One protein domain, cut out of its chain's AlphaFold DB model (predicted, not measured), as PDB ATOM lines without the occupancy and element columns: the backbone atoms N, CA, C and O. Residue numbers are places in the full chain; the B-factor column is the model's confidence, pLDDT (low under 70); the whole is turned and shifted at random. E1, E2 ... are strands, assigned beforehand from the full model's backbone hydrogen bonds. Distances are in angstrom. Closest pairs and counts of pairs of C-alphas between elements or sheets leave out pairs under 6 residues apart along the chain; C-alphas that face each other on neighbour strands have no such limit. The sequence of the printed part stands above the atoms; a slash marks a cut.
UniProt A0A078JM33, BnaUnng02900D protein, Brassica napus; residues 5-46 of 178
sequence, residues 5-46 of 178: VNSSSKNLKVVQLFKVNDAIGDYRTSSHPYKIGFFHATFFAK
ATOM      1  N   VAL A   5     120.811 105.051  25.949       37.50
ATOM      2  CA  VAL A   5     121.707 105.906  26.739       37.50
ATOM      3  C   VAL A   5     120.980 106.376  27.995       37.50
ATOM      4  O   VAL A   5     119.903 106.959  27.918       37.50
ATOM      5  N   ASN A   6     121.573 106.135  29.166       38.66
ATOM      6  CA  ASN A   6     121.105 106.694  30.432       38.66
ATOM      7  C   ASN A   6     122.023 107.857  30.845       38.66
ATOM      8  O   ASN A   6     123.197 107.630  31.135       38.66
ATOM      9  N   SER A   7     121.491 109.081  30.872       39.25
ATOM     10  CA  SER A   7     122.204 110.293  31.294       39.25
ATOM     11  C   SER A   7     121.949 110.585  32.772       39.25
ATOM     12  O   SER A   7     121.213 111.495  33.136       39.25
ATOM     13  N   SER A   8     122.528 109.767  33.646       43.50
ATOM     14  CA  SER A   8     122.442 109.968  35.102       43.50
ATOM     15  C   SER A   8     123.803 110.300  35.727       43.50
ATOM     16  O   SER A   8     124.068 110.001  36.885       43.50
ATOM     17  N   SER A   9     124.721 110.814  34.922       45.34
ATOM     18  CA  SER A   9     126.049 111.352  35.248       45.34
ATOM     19  C   SER A   9     126.771 111.441  33.906       45.34
ATOM     20  O   SER A   9     126.421 110.707  32.985       45.34
ATOM     21  N   LYS A  10     127.777 112.304  33.760       51.50
ATOM     22  CA  LYS A  10     128.537 112.560  32.513       51.50
ATOM     23  C   LYS A  10     129.265 111.333  31.899       51.50
ATOM     24  O   LYS A  10     130.175 111.482  31.096       51.50
ATOM     25  N   ASN A  11     128.902 110.113  32.291       56.44
ATOM     26  CA  ASN A  11     129.421 108.844  31.816       56.44
ATOM     27  C   ASN A  11     128.383 108.163  30.921       56.44
ATOM     28  O   ASN A  11     127.530 107.411  31.400       56.44
ATOM     29  N   LEU A  12     128.486 108.403  29.615       63.62
ATOM     30  CA  LEU A  12     127.723 107.661  28.617       63.62
ATOM     31  C   LEU A  12     128.043 106.164  28.717       63.62
ATOM     32  O   LEU A  12     129.193 105.761  28.912       63.62
ATOM     33  N   LYS A  13     127.011 105.332  28.582       72.19
ATOM     34  CA  LYS A  13     127.134 103.873  28.567       72.19
ATOM     35  C   LYS A  13     126.313 103.303  27.425       72.19
ATOM     36  O   LYS A  13     125.169 103.699  27.227       72.19
ATOM     37  N   VAL A  14     126.888 102.331  26.731       74.62
ATOM     38  CA  VAL A  14     126.171 101.436  25.827       74.62
ATOM     39  C   VAL A  14     125.594 100.308  26.664       74.62
ATOM     40  O   VAL A  14     126.331  99.628  27.377       74.62
ATOM     41  N   VAL A  15     124.284 100.110  26.567       81.56
ATOM     42  CA  VAL A  15     123.588  98.973  27.173       81.56
ATOM     43  C   VAL A  15     123.116  98.050  26.062       81.56
ATOM     44  O   VAL A  15     122.467  98.512  25.123       81.56
ATOM     45  N   GLN A  16     123.405  96.752  26.158       83.25
ATOM     46  CA  GLN A  16     122.791  95.754  25.277       83.25
ATOM     47  C   GLN A  16     122.322  94.530  26.065       83.25
ATOM     48  O   GLN A  16     122.607  94.389  27.255       83.25
ATOM     49  N   LEU A  17     121.585  93.652  25.377       86.94
ATOM     50  CA  LEU A  17     120.931  92.482  25.966       86.94
ATOM     51  C   LEU A  17     120.019  92.892  27.132       86.94
ATOM     52  O   LEU A  17     120.160  92.429  28.259       86.94
ATOM     53  N   PHE A  18     119.086  93.802  26.856       90.12
ATOM     54  CA  PHE A  18     118.055  94.246  27.794       90.12
ATOM     55  C   PHE A  18     116.669  93.822  27.303       90.12
ATOM     56  O   PHE A  18     116.463  93.562  26.118       90.12
ATOM     57  N   LYS A  19     115.707  93.759  28.224       87.38
ATOM     58  CA  LYS A  19     114.290  93.602  27.880       87.38
ATOM     59  C   LYS A  19     113.641  94.969  27.738       87.38
ATOM     60  O   LYS A  19     113.955  95.880  28.500       87.38
ATOM     61  N   VAL A  20     112.714  95.093  26.800       90.50
ATOM     62  CA  VAL A  20     111.819  96.245  26.698       90.50
ATOM     63  C   VAL A  20     110.510  95.853  27.369       90.50
ATOM     64  O   VAL A  20     109.957  94.803  27.059       90.50
ATOM     65  N   ASN A  21     110.055  96.662  28.319       84.12
ATOM     66  CA  ASN A  21     108.792  96.465  29.024       84.12
ATOM     67  C   ASN A  21     107.937  97.718  28.880       84.12
ATOM     68  O   ASN A  21     108.479  98.815  28.726       84.12
ATOM     69  N   ASP A  22     106.629  97.583  29.043       86.62
ATOM     70  CA  ASP A  22     105.742  98.739  29.099       86.62
ATOM     71  C   ASP A  22     106.059  99.614  30.322       86.62
ATOM     72  O   ASP A  22     106.258  99.145  31.454       86.62
ATOM     73  N   ALA A  23     106.130 100.921  30.092       81.25
ATOM     74  CA  ALA A  23     106.248 101.922  31.138       81.25
ATOM     75  C   ALA A  23     104.842 102.274  31.648       81.25
ATOM     76  O   ALA A  23     104.221 103.227  31.184       81.25
ATOM     77  N   ILE A  24     104.348 101.483  32.604       77.19
ATOM     78  CA  ILE A  24     103.032 101.639  33.248       77.19
ATOM     79  C   ILE A  24     103.216 102.134  34.697       77.19
ATOM     80  O   ILE A  24     104.223 101.808  35.333       77.19
ATOM     81  N   GLY A  25     102.249 102.901  35.212       71.50
ATOM     82  CA  GLY A  25     102.179 103.383  36.599       71.50
ATOM     83  C   GLY A  25     102.216 104.910  36.730       71.50
ATOM     84  O   GLY A  25     102.618 105.604  35.799       71.50
ATOM     85  N   ASP A  26     101.841 105.411  37.908       60.03
ATOM     86  CA  ASP A  26     101.606 106.845  38.180       60.03
ATOM     87  C   ASP A  26     102.882 107.669  38.435       60.03
ATOM     88  O   ASP A  26     102.828 108.873  38.672       60.03
ATOM     89  N   TYR A  27     104.055 107.028  38.412       64.69
ATOM     90  CA  TYR A  27     105.339 107.636  38.794       64.69
ATOM     91  C   TYR A  27     106.361 107.608  37.656       64.69
ATOM     92  O   TYR A  27     107.551 107.354  37.861       64.69
ATOM     93  N   ARG A  28     105.899 107.820  36.425       69.81
ATOM     94  CA  ARG A  28     106.771 107.849  35.248       69.81
ATOM     95  C   ARG A  28     107.521 109.173  35.185       69.81
ATOM     96  O   ARG A  28     106.909 110.227  35.239       69.81
ATOM     97  N   THR A  29     108.834 109.117  35.005       65.38
ATOM     98  CA  THR A  29     109.692 110.299  34.815       65.38
ATOM     99  C   THR A  29     109.921 110.638  33.340       65.38
ATOM    100  O   THR A  29     110.633 111.582  33.025       65.38
ATOM    101  N   SER A  30     109.365 109.855  32.406       67.88
ATOM    102  CA  SER A  30     109.508 110.098  30.970       67.88
ATOM    103  C   SER A  30     108.221 109.831  30.193       67.88
ATOM    104  O   SER A  30     107.361 109.028  30.588       67.88
ATOM    105  N   SER A  31     108.111 110.497  29.041       72.56
ATOM    106  CA  SER A  31     107.003 110.315  28.103       72.56
ATOM    107  C   SER A  31     107.039 108.982  27.353       72.56
ATOM    108  O   SER A  31     106.024 108.541  26.809       72.56
ATOM    109  N   HIS A  32     108.185 108.299  27.370       78.88
ATOM    110  CA  HIS A  32     108.409 107.105  26.571       78.88
ATOM    111  C   HIS A  32     107.516 105.949  27.040       78.88
ATOM    112  O   HIS A  32     107.504 105.645  28.236       78.88
ATOM    113  N   PRO A  33     106.769 105.291  26.130       80.12
ATOM    114  CA  PRO A  33     105.822 104.224  26.469       80.12
ATOM    115  C   PRO A  33     106.495 102.953  26.992       80.12
ATOM    116  O   PRO A  33     105.815 102.099  27.549       80.12
ATOM    117  N   TYR A  34     107.820 102.854  26.878       84.31
ATOM    118  CA  TYR A  34     108.591 101.688  27.277       84.31
ATOM    119  C   TYR A  34     109.721 102.040  28.244       84.31
ATOM    120  O   TYR A  34     110.252 103.151  28.239       84.31
ATOM    121  N   LYS A  35     110.121 101.054  29.048       84.50
ATOM    122  CA  LYS A  35     111.285 101.081  29.938       84.50
ATOM    123  C   LYS A  35     112.172  99.866  29.689       84.50
ATOM    124  O   LYS A  35     111.687  98.788  29.342       84.50
ATOM    125  N   ILE A  36     113.471 100.018  29.922       84.31
ATOM    126  CA  ILE A  36     114.412  98.898  29.854       84.31
ATOM    127  C   ILE A  36     114.413  98.117  31.174       84.31
ATOM    128  O   ILE A  36     114.366  98.700  32.256       84.31
ATOM    129  N   GLY A  37     114.456  96.791  31.085       82.00
ATOM    130  CA  GLY A  37     114.656  95.880  32.208       82.00
ATOM    131  C   GLY A  37     115.962  95.114  32.041       82.00
ATOM    132  O   GLY A  37     116.239  94.580  30.964       82.00
ATOM    133  N   PHE A  38     116.755  95.053  33.106       87.25
ATOM    134  CA  PHE A  38     118.015  94.317  33.120       87.25
ATOM    135  C   PHE A  38     117.800  92.877  33.571       87.25
ATOM    136  O   PHE A  38     116.956  92.590  34.419       87.25
ATOM    137  N   PHE A  39     118.580  91.974  32.998       83.25
ATOM    138  CA  PHE A  39     118.676  90.585  33.418       83.25
ATOM    139  C   PHE A  39     120.146  90.170  33.435       83.25
ATOM    140  O   PHE A  39     121.025  90.957  33.100       83.25
ATOM    141  N   HIS A  40     120.426  88.937  33.851       85.19
ATOM    142  CA  HIS A  40     121.793  88.505  34.139       85.19
ATOM    143  C   HIS A  40     122.777  88.685  32.965       85.19
ATOM    144  O   HIS A  40     123.942  88.979  33.198       85.19
ATOM    145  N   ALA A  41     122.313  88.565  31.716       88.06
ATOM    146  CA  ALA A  41     123.162  88.742  30.535       88.06
ATOM    147  C   ALA A  41     123.223  90.190  30.010       88.06
ATOM    148  O   ALA A  41     123.847  90.432  28.980       88.06
ATOM    149  N   THR A  42     122.569  91.153  30.667       86.44
ATOM    150  CA  THR A  42     122.652  92.564  30.273       86.44
ATOM    151  C   THR A  42     124.073  93.074  30.457       86.44
ATOM    152  O   THR A  42     124.640  92.961  31.544       86.44
ATOM    153  N   PHE A  43     124.630  93.692  29.415       82.12
ATOM    154  CA  PHE A  43     125.983  94.231  29.462       82.12
ATOM    155  C   PHE A  43     126.012  95.753  29.347       82.12
ATOM    156  O   PHE A  43     125.173  96.367  28.683       82.12
ATOM    157  N   PHE A  44     127.035  96.337  29.972       83.12
ATOM    158  CA  PHE A  44     127.327  97.767  29.961       83.12
ATOM    159  C   PHE A  44     128.742  97.991  29.438       83.12
ATOM    160  O   PHE A  44     129.690  97.409  29.962       83.12
ATOM    161  N   ALA A  45     128.899  98.862  28.448       78.19
ATOM    162  CA  ALA A  45     130.199  99.252  27.911       78.19
ATOM    163  C   ALA A  45     130.323 100.776  27.838       78.19
ATOM    164  O   ALA A  45     129.320 101.489  27.781       78.19
ATOM    165  N   LYS A  46     131.555 101.287  27.837       75.50
ATOM    166  CA  LYS A  46     131.813 102.688  27.485       75.50
ATOM    167  C   LYS A  46     131.747 102.818  25.958       75.50
ATOM    168  O   LYS A  46     132.310 101.957  25.282       75.50
TER     169      LYS A  46
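What this domain is: This is residues 5 to 46 of the 178 residues of the protein "BnaUnng02900D protein" of Brassica napus (UniProt A0A078JM33). With little regular structure, a two-stranded ribbon bends into an L: hairpin E2 and E3 makes one arm, E1 beside E4 the other. Residues 25 to 30 stick out. The printed part has 42 residues and no named helix; four strands, E1 to E4, hold 14, class all strand, in two antiparallel sheets. It is loose, radius of gyration of the C-alphas 11.6 A, spans 32 by 25 by 12 A.

How they stand to each other: Begin at the hairpin of E2, residues 19 to 22, and E3, residues 34 to 37, where N 21 and O 35 are within hydrogen-bond range, 2.9 A. E1, residues 14 to 16, runs on into E2 at 89 degrees. E4, residues 43 to 45, is antiparallel to E1, with N 14 and O 45 2.8 A apart.

Where its parts are: Find C-alpha 14 at (126.171, 101.436, 25.827), where E1 begins, and C-alpha 45 at (130.199, 99.252, 27.911), where E4 ends. E2 runs 10.0 A from first to last C-alpha.

The domain as a whole: The printed part has no cut; the E2 to E3 link is long. pLDDT is under 70 at residues 5 to 12 and 26 to 30.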